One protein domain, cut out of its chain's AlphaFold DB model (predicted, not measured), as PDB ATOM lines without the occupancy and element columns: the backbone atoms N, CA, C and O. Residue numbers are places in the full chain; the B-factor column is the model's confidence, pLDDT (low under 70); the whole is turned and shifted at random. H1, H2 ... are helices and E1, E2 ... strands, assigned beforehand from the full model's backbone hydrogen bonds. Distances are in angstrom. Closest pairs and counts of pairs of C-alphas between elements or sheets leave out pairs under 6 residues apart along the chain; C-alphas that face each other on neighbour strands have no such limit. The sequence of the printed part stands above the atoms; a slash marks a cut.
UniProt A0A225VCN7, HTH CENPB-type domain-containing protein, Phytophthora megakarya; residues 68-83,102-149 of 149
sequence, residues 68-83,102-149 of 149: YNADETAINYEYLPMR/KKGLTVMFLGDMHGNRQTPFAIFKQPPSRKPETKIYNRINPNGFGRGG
ATOM      1  N   TYR A  68      39.935  39.007 111.857       92.06
ATOM      2  CA  TYR A  68      39.434  39.086 110.495       92.06
ATOM      3  C   TYR A  68      37.947  38.755 110.473       92.06
ATOM      4  O   TYR A  68      37.522  37.721 110.989       92.06
ATOM      5  N   ASN A  69      37.155  39.605 109.826       91.88
ATOM      6  CA  ASN A  69      35.840  39.207 109.357       91.88
ATOM      7  C   ASN A  69      36.013  38.390 108.075       91.88
ATOM      8  O   ASN A  69      36.603  38.886 107.114       91.88
ATOM      9  N   ALA A  70      35.494  37.168 108.066       91.94
ATOM     10  CA  ALA A  70      35.523  36.284 106.912       91.94
ATOM     11  C   ALA A  70      34.106  36.075 106.384       91.94
ATOM     12  O   ALA A  70      33.212  35.716 107.149       91.94
ATOM     13  N   ASP A  71      33.912  36.283 105.083       91.38
ATOM     14  CA  ASP A  71      32.635  36.035 104.417       91.38
ATOM     15  C   ASP A  71      32.832  35.241 103.123       91.38
ATOM     16  O   ASP A  71      33.751  35.508 102.343       91.38
ATOM     17  N   GLU A  72      31.957  34.260 102.906       90.12
ATOM     18  CA  GLU A  72      31.923  33.428 101.706       90.12
ATOM     19  C   GLU A  72      30.808  33.931 100.782       90.12
ATOM     20  O   GLU A  72      29.624  33.823 101.104       90.12
ATOM     21  N   THR A  73      31.170  34.433  99.600       86.25
ATOM     22  CA  THR A  73      30.199  34.893  98.601       86.25
ATOM     23  C   THR A  73      30.265  34.055  97.333       86.25
ATOM     24  O   THR A  73      31.337  33.727  96.826       86.25
ATOM     25  N   ALA A  74      29.100  33.733  96.775       85.94
ATOM     26  CA  ALA A  74      29.011  33.111  95.462       85.94
ATOM     27  C   ALA A  74      29.046  34.189  94.368       85.94
ATOM     28  O   ALA A  74      28.126  34.998  94.242       85.94
ATOM     29  N   ILE A  75      30.089  34.169  93.545       82.44
ATOM     30  CA  ILE A  75      30.190  34.944  92.312       82.44
ATOM     31  C   ILE A  75      29.665  34.082  91.166       82.44
ATOM     32  O   ILE A  75      30.245  33.059  90.808       82.44
ATOM     33  N   ASN A  76      28.549  34.496  90.578       76.12
ATOM     34  CA  ASN A  76      27.983  33.820  89.415       76.12
ATOM     35  C   ASN A  76      28.654  34.341  88.139       76.12
ATOM     36  O   ASN A  76      28.843  35.548  87.999       76.12
ATOM     37  N   TYR A  77      29.026  33.435  87.230       67.06
ATOM     38  CA  TYR A  77      29.891  33.761  86.089       67.06
ATOM     39  C   TYR A  77      29.263  34.686  85.044       67.06
ATOM     40  O   TYR A  77      30.006  35.315  84.308       67.06
ATOM     41  N   GLU A  78      27.940  34.815  84.990       58.19
ATOM     42  CA  GLU A  78      27.242  35.874  84.258       58.19
ATOM     43  C   GLU A  78      25.740  35.711  84.497       58.19
ATOM     44  O   GLU A  78      25.193  34.618  84.348       58.19
ATOM     45  N   TYR A  79      25.054  36.802  84.832       59.88
ATOM     46  CA  TYR A  79      23.609  36.890  84.661       59.88
ATOM     47  C   TYR A  79      23.350  37.799  83.470       59.88
ATOM     48  O   TYR A  79      23.324  39.021  83.611       59.88
ATOM     49  N   LEU A  80      23.108  37.219  82.296       61.56
ATOM     50  CA  LEU A  80      22.349  37.962  81.300       61.56
ATOM     51  C   LEU A  80      20.956  38.223  81.898       61.56
ATOM     52  O   LEU A  80      20.345  37.295  82.439       61.56
ATOM     53  N   PRO A  81      20.433  39.461  81.846       59.97
ATOM     54  CA  PRO A  81      19.078  39.729  82.287       59.97
ATOM     55  C   PRO A  81      18.116  38.802  81.547       59.97
ATOM     56  O   PRO A  81      17.950  38.885  80.332       59.97
ATOM     57  N   MET A  82      17.430  37.935  82.292       54.34
ATOM     58  CA  MET A  82      16.412  37.030  81.743       54.34
ATOM     59  C   MET A  82      15.230  37.803  81.123       54.34
ATOM     60  O   MET A  82      14.416  37.249  80.389       54.34
ATOM     61  N   ARG A  83      15.136  39.107  81.419       57.12
ATOM     62  CA  ARG A  83      14.175  40.046  80.845       57.12
ATOM     63  C   ARG A  83      14.887  40.994  79.889       57.12
ATOM     64  O   ARG A  83      15.660  41.846  80.312       57.12
ATOM     65  N   LYS A 102      24.043  27.798  86.910       55.28
ATOM     66  CA  LYS A 102      24.296  27.324  88.280       55.28
ATOM     67  C   LYS A 102      25.774  27.092  88.592       55.28
ATOM     68  O   LYS A 102      26.093  26.529  89.639       55.28
ATOM     69  N   LYS A 103      26.682  27.476  87.692       61.31
ATOM     70  CA  LYS A 103      28.117  27.461  87.979       61.31
ATOM     71  C   LYS A 103      28.448  28.795  88.643       61.31
ATOM     72  O   LYS A 103      28.432  29.833  87.993       61.31
ATOM     73  N   GLY A 104      28.689  28.751  89.948       67.38
ATOM     74  CA  GLY A 104      29.199  29.872  90.729       67.38
ATOM     75  C   GLY A 104      30.613  29.569  91.207       67.38
ATOM     76  O   GLY A 104      30.924  28.424  91.546       67.38
ATOM     77  N   LEU A 105      31.470  30.582  91.202       83.06
ATOM     78  CA  LEU A 105      32.724  30.580  91.938       83.06
ATOM     79  C   LEU A 105      32.436  31.032  93.359       83.06
ATOM     80  O   LEU A 105      31.886  32.109  93.560       83.06
ATOM     81  N   THR A 106      32.831  30.253  94.349       86.75
ATOM     82  CA  THR A 106      32.874  30.773  95.708       86.75
ATOM     83  C   THR A 106      34.124  31.635  95.858       86.75
ATOM     84  O   THR A 106      35.222  31.186  95.533       86.75
ATOM     85  N   VAL A 107      33.979  32.847  96.383       90.12
ATOM     86  CA  VAL A 107      35.093  33.720  96.760       90.12
ATOM     87  C   VAL A 107      34.991  34.047  98.241       90.12
ATOM     88  O   VAL A 107      33.914  34.388  98.726       90.12
ATOM     89  N   MET A 108      36.114  33.945  98.950       92.81
ATOM     90  CA  MET A 108      36.217  34.375 100.338       92.81
ATOM     91  C   MET A 108      36.820  35.771 100.425       92.81
ATOM     92  O   MET A 108      37.862  36.054  99.828       92.81
ATOM     93  N   PHE A 109      36.145  36.632 101.181       92.25
ATOM     94  CA  PHE A 109      36.589  37.978 101.512       92.25
ATOM     95  C   PHE A 109      37.042  38.012 102.962       92.25
ATOM     96  O   PHE A 109      36.327  37.541 103.845       92.25
ATOM     97  N   LEU A 110      38.210  38.606 103.200       94.06
ATOM     98  CA  LEU A 110      38.720  38.863 104.540       94.06
ATOM     99  C   LEU A 110      38.883  40.373 104.728       94.06
ATOM    100  O   LEU A 110      39.488  41.048 103.892       94.06
ATOM    101  N   GLY A 111      38.330  40.900 105.816       94.12
ATOM    102  CA  GLY A 111      38.545  42.275 106.260       94.12
ATOM    103  C   GLY A 111      39.162  42.275 107.647       94.12
ATOM    104  O   GLY A 111      38.611  41.631 108.539       94.12
ATOM    105  N   ASP A 112      40.290  42.952 107.827       92.88
ATOM    106  CA  ASP A 112      40.922  43.063 109.140       92.88
ATOM    107  C   ASP A 112      40.219  44.106 110.031       92.88
ATOM    108  O   ASP A 112      39.387  44.905 109.586       92.88
ATOM    109  N   MET A 113      40.568  44.104 111.315       89.88
ATOM    110  CA  MET A 113      40.036  45.046 112.305       89.88
ATOM    111  C   MET A 113      40.471  46.507 112.101       89.88
ATOM    112  O   MET A 113      39.892  47.400 112.718       89.88
ATOM    113  N   HIS A 114      41.459  46.767 111.241       92.00
ATOM    114  CA  HIS A 114      41.897  48.114 110.867       92.00
ATOM    115  C   HIS A 114      41.117  48.668 109.666       92.00
ATOM    116  O   HIS A 114      41.273  49.837 109.309       92.00
ATOM    117  N   GLY A 115      40.243  47.853 109.068       89.69
ATOM    118  CA  GLY A 115      39.429  48.211 107.913       89.69
ATOM    119  C   GLY A 115      40.095  47.911 106.569       89.69
ATOM    120  O   GLY A 115      39.529  48.268 105.531       89.69
ATOM    121  N   ASN A 116      41.253  47.242 106.551       93.25
ATOM    122  CA  ASN A 116      41.880  46.819 105.306       93.25
ATOM    123  C   ASN A 116      41.184  45.573 104.764       93.25
ATOM    124  O   ASN A 116      40.866  44.622 105.481       93.25
ATOM    125  N   ARG A 117      40.976  45.572 103.449       92.56
ATOM    126  CA  ARG A 117      40.456  44.417 102.722       92.56
ATOM    127  C   ARG A 117      41.631  43.622 102.190       92.56
ATOM    128  O   ARG A 117      42.445  44.165 101.446       92.56
ATOM    129  N   GLN A 118      41.688  42.348 102.542       91.44
ATOM    130  CA  GLN A 118      42.671  41.441 101.975       91.44
ATOM    131  C   GLN A 118      42.263  41.038 100.560       91.44
ATOM    132  O   GLN A 118      41.081  41.068 100.198       91.44
ATOM    133  N   THR A 119      43.252  40.647  99.758       92.75
ATOM    134  CA  THR A 119      43.019  40.136  98.406       92.75
ATOM    135  C   THR A 119      42.083  38.923  98.472       92.75
ATOM    136  O   THR A 119      42.426  37.935  99.127       92.75
ATOM    137  N   PRO A 120      40.909  38.967  97.816       91.19
ATOM    138  CA  PRO A 120      39.981  37.845  97.823       91.19
ATOM    139  C   PRO A 120      40.592  36.625  97.139       91.19
ATOM    140  O   PRO A 120      41.352  36.760  96.178       91.19
ATOM    141  N   PHE A 121      40.203  35.432  97.580       88.25
ATOM    142  CA  PHE A 121      40.623  34.193  96.933       88.25
ATOM    143  C   PHE A 121      39.447  33.274  96.639       88.25
ATOM    144  O   PHE A 121      38.443  33.230  97.351       88.25
ATOM    145  N   ALA A 122      39.585  32.540  95.541       88.62
ATOM    146  CA  ALA A 122      38.608  31.567  95.103       88.62
ATOM    147  C   ALA A 122      38.669  30.305  95.971       88.62
ATOM    148  O   ALA A 122      39.737  29.725  96.166       88.62
ATOM    149  N   ILE A 123      37.510  29.846  96.431       83.12
ATOM    150  CA  ILE A 123      37.346  28.557  97.094       83.12
ATOM    151  C   ILE A 123      36.720  27.589  96.098       83.12
ATOM    152  O   ILE A 123      35.619  27.798  95.586       83.12
ATOM    153  N   PHE A 124      37.410  26.479  95.859       80.38
ATOM    154  CA  PHE A 124      36.903  25.390  95.037       80.38
ATOM    155  C   PHE A 124      36.540  24.202  95.921       80.38
ATOM    156  O   PHE A 124      37.365  23.702  96.687       80.38
ATOM    157  N   LYS A 125      35.303  23.710  95.795       74.44
ATOM    158  CA  LYS A 125      34.898  22.475  96.470       74.44
ATOM    159  C   LYS A 125      35.608  21.292  95.826       74.44
ATOM    160  O   LYS A 125      35.446  21.038  94.634       74.44
ATOM    161  N   GLN A 126      36.358  20.548  96.628       73.94
ATOM    162  CA  GLN A 126      36.978  19.303  96.194       73.94
ATOM    163  C   GLN A 126      36.051  18.116  96.486       73.94
ATOM    164  O   GLN A 126      35.392  18.089  97.531       73.94
ATOM    165  N   PRO A 127      35.984  17.109  95.596       75.88
ATOM    166  CA  PRO A 127      35.314  15.860  95.918       75.88
ATOM    167  C   PRO A 127      36.033  15.159  97.086       75.88
ATOM    168  O   PRO A 127      37.239  15.350  97.272       75.88
ATOM    169  N   PRO A 128      35.332  14.312  97.864       79.00
ATOM    170  CA  PRO A 128      35.964  13.535  98.923       79.00
ATOM    171  C   PRO A 128      37.141  12.713  98.393       79.00
ATOM    172  O   PRO A 128      37.102  12.207  97.269       79.00
ATOM    173  N   SER A 129      38.166  12.524  99.229       81.31
ATOM    174  CA  SER A 129      39.304  11.681  98.857       81.31
ATOM    175  C   SER A 129      38.838  10.272  98.483       81.31
ATOM    176  O   SER A 129      38.003   9.673  99.166       81.31
ATOM    177  N   ARG A 130      39.417   9.732  97.406       85.19
ATOM    178  CA  ARG A 130      39.185   8.349  96.962       85.19
ATOM    179  C   ARG A 130      39.804   7.323  97.916       85.19
ATOM    180  O   ARG A 130      39.380   6.174  97.919       85.19
ATOM    181  N   LYS A 131      40.789   7.729  98.725       88.62
ATOM    182  CA  LYS A 131      41.441   6.871  99.721       88.62
ATOM    183  C   LYS A 131      40.635   6.897 101.030       88.62
ATOM    184  O   LYS A 131      40.508   7.979 101.612       88.62
ATOM    185  N   PRO A 132      40.113   5.753 101.519       86.00
ATOM    186  CA  PRO A 132      39.250   5.712 102.704       86.00
ATOM    187  C   PRO A 132      39.906   6.300 103.956       86.00
ATOM    188  O   PRO A 132      39.297   7.112 104.649       86.00
ATOM    189  N   GLU A 133      41.171   5.964 104.199       87.06
ATOM    190  CA  GLU A 133      41.944   6.459 105.344       87.06
ATOM    191  C   GLU A 133      42.087   7.984 105.313       87.06
ATOM    192  O   GLU A 133      41.815   8.672 106.295       87.06
ATOM    193  N   THR A 134      42.418   8.539 104.144       83.19
ATOM    194  CA  THR A 134      42.519   9.989 103.948       83.19
ATOM    195  C   THR A 134      41.162  10.677 104.102       83.19
ATOM    196  O   THR A 134      41.089  11.777 104.641       83.19
ATOM    197  N   LYS A 135      40.068  10.037 103.672       81.75
ATOM    198  CA  LYS A 135      38.706  10.563 103.854       81.75
ATOM    199  C   LYS A 135      38.326  10.645 105.337       81.75
ATOM    200  O   LYS A 135      37.746  11.648 105.749       81.75
ATOM    201  N   ILE A 136      38.657   9.622 106.127       82.81
ATOM    202  CA  ILE A 136      38.424   9.611 107.581       82.81
ATOM    203  C   ILE A 136      39.271  10.696 108.251       82.81
ATOM    204  O   ILE A 136      38.734  11.512 108.999       82.81
ATOM    205  N   TYR A 137      40.561  10.767 107.915       84.44
ATOM    206  CA  TYR A 137      41.469  11.775 108.455       84.44
ATOM    207  C   TYR A 137      40.996  13.207 108.167       84.44
ATOM    208  O   TYR A 137      40.942  14.021 109.092       84.44
ATOM    209  N   ASN A 138      40.615  13.503 106.916       82.06
ATOM    210  CA  ASN A 138      40.146  14.832 106.511       82.06
ATOM    211  C   ASN A 138      38.861  15.231 107.244       82.06
ATOM    212  O   ASN A 138      38.646  16.408 107.507       82.06
ATOM    213  N   ARG A 139      38.003  14.268 107.602       78.12
ATOM    214  CA  ARG A 139      36.779  14.561 108.355       78.12
ATOM    215  C   ARG A 139      37.055  14.943 109.808       78.12
ATOM    216  O   ARG A 139      36.292  15.721 110.364       78.12
ATOM    217  N   ILE A 140      38.100  14.378 110.411       82.38
ATOM    218  CA  ILE A 140      38.386  14.527 111.845       82.38
ATOM    219  C   ILE A 140      39.282  15.734 112.127       82.38
ATOM    220  O   ILE A 140      39.026  16.456 113.080       82.38
ATOM    221  N   ASN A 141      40.331  15.949 111.329       79.19
ATOM    222  CA  ASN A 141      41.390  16.899 111.690       79.19
ATOM    223  C   ASN A 141      41.194  18.278 111.039       79.19
ATOM    224  O   ASN A 141      41.034  19.258 111.758       79.19
ATOM    225  N   PRO A 142      41.139  18.399 109.701       73.69
ATOM    226  CA  PRO A 142      40.967  19.691 109.047       73.69
ATOM    227  C   PRO A 142      39.487  20.058 108.848       73.69
ATOM    228  O   PRO A 142      39.165  20.721 107.871       73.69
ATOM    229  N   ASN A 143      38.561  19.589 109.698       68.06
ATOM    230  CA  ASN A 143      37.120  19.881 109.591       68.06
ATOM    231  C   ASN A 143      36.517  19.670 108.182       68.06
ATOM    232  O   ASN A 143      35.577  20.352 107.781       68.06
ATOM    233  N   GLY A 144      37.056  18.720 107.411       63.84
ATOM    234  CA  GLY A 144      36.632  18.418 106.043       63.84
ATOM    235  C   GLY A 144      37.487  19.025 104.924       63.84
ATOM    236  O   GLY A 144      37.288  18.632 103.773       63.84
ATOM    237  N   PHE A 145      38.449  19.910 105.212       65.50
ATOM    238  CA  PHE A 145      39.354  20.449 104.189       65.50
ATOM    239  C   PHE A 145      40.356  19.391 103.697       65.50
ATOM    240  O   PHE A 145      40.866  18.562 104.452       65.50
ATOM    241  N   GLY A 146      40.623  19.388 102.390       67.25
ATOM    242  CA  GLY A 146      41.632  18.521 101.790       67.25
ATOM    243  C   GLY A 146      43.046  19.002 102.110       67.25
ATOM    244  O   GLY A 146      43.282  20.193 102.286       67.25
ATOM    245  N   ARG A 147      44.012  18.080 102.136       63.41
ATOM    246  CA  ARG A 147      45.425  18.453 102.016       63.41
ATOM    247  C   ARG A 147      45.610  18.936 100.578       63.41
ATOM    248  O   ARG A 147      45.497  18.115  99.668       63.41
ATOM    249  N   GLY A 148      45.751  20.247 100.385       55.00
ATOM    250  CA  GLY A 148      45.987  20.845  99.070       55.00
ATOM    251  C   GLY A 148      47.116  20.107  98.349       55.00
ATOM    252  O   GLY A 148      48.103  19.733  98.983       55.00
ATOM    253  N   GLY A 149      46.897  19.815  97.068       42.69
ATOM    254  CA  GLY A 149      47.921  19.288  96.168       42.69
ATOM    255  C   GLY A 149      48.622  20.419  95.445       42.69
ATOM    256  O   GLY A 149      47.966  21.473  95.274       42.69
TER     257      GLY A 149
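AT A GLANCE: This is residues 68 to 83 and 102 to 149 of the 149 residues of the protein "HTH CENPB-type domain-containing protein" of Phytophthora megakarya (UniProt A0A225VCN7). Two long strands, E1 and E2, lie side by side as a narrow ribbon, with the short strand E3 paired to E2 on the side away from E1; from E3 the backbone leads away as an arm, residues 124 to 131, to one small helix, H1, set off from the sheet. The model is thus two separate parts, a narrow sheet and a helical end, joined by that arm. The printed part has 64 residues, with under half of them in named elements, which follow the chain as E1, E2, E3, H1; the sheet's order is E1, E2, E3, all antiparallel, and the class is mixed, helices and strands. The whole is only just extended, close to loose, with a radius of gyration of the C-alphas of 16.1 A, and its outline is flat, spanning 47 by 40 by 17 A.

IN THESE COORDINATES: Begin in the sheet with E1, residues 68 to 76: find C-alpha 68 at (39.434, 39.086, 110.495), and from there the strand runs 24.6 A to C-alpha 76. Beyond the cut, look for E2 at residues 104 to 112, 25.5 A long. E3 is residues 121 to 123, with C-alpha 121 at (40.623, 34.193, 96.933). Read on to H1, residues 132 to 140, 12.7 A long, which ends with C-alpha 140 at (38.386, 14.527, 111.845).

HOW THE PARTS SIT: Start at E2, the inner strand; E1 and E3 are the edge strands. E1 and E2 are antiparallel, their directions at 158 degrees, and C-alphas 76 and 104 face each other at 4.3 A. Look there for N 75 and O 105, 2.7 A apart, and N 69 and O 111, 2.8 A apart, both within hydrogen-bond range. E2 and E3 form a hairpin, antiparallel at 132 degrees, and C-alphas 107 and 122 face each other at 4.4 A. N 123 and O 106, 2.8 A apart, are within hydrogen-bond range. H1 is not on the sheet, with 0 pairs of C-alphas within 10 A, and it is apart from E1 and from E2. In H1 every O i to N i+4 pair is within hydrogen-bond range.

THE WHOLE: The two C-alphas farthest apart, those of Arg 83 and Glu 133, are 50.0 A from each other. Residues 84 to 101 are not printed, and C-alphas 83 and 102 stand 17.9 A apart across this cut, which lies in the link from E1 to E2. The links from E2 to E3 and from E3 to H1, 8 residues each, are short. The mean pLDDT of the printed part is 79.3; look for values under 70 at residues 77 to 83, 102 to 104 and 143 to 149, the last of these being the chain's last residue.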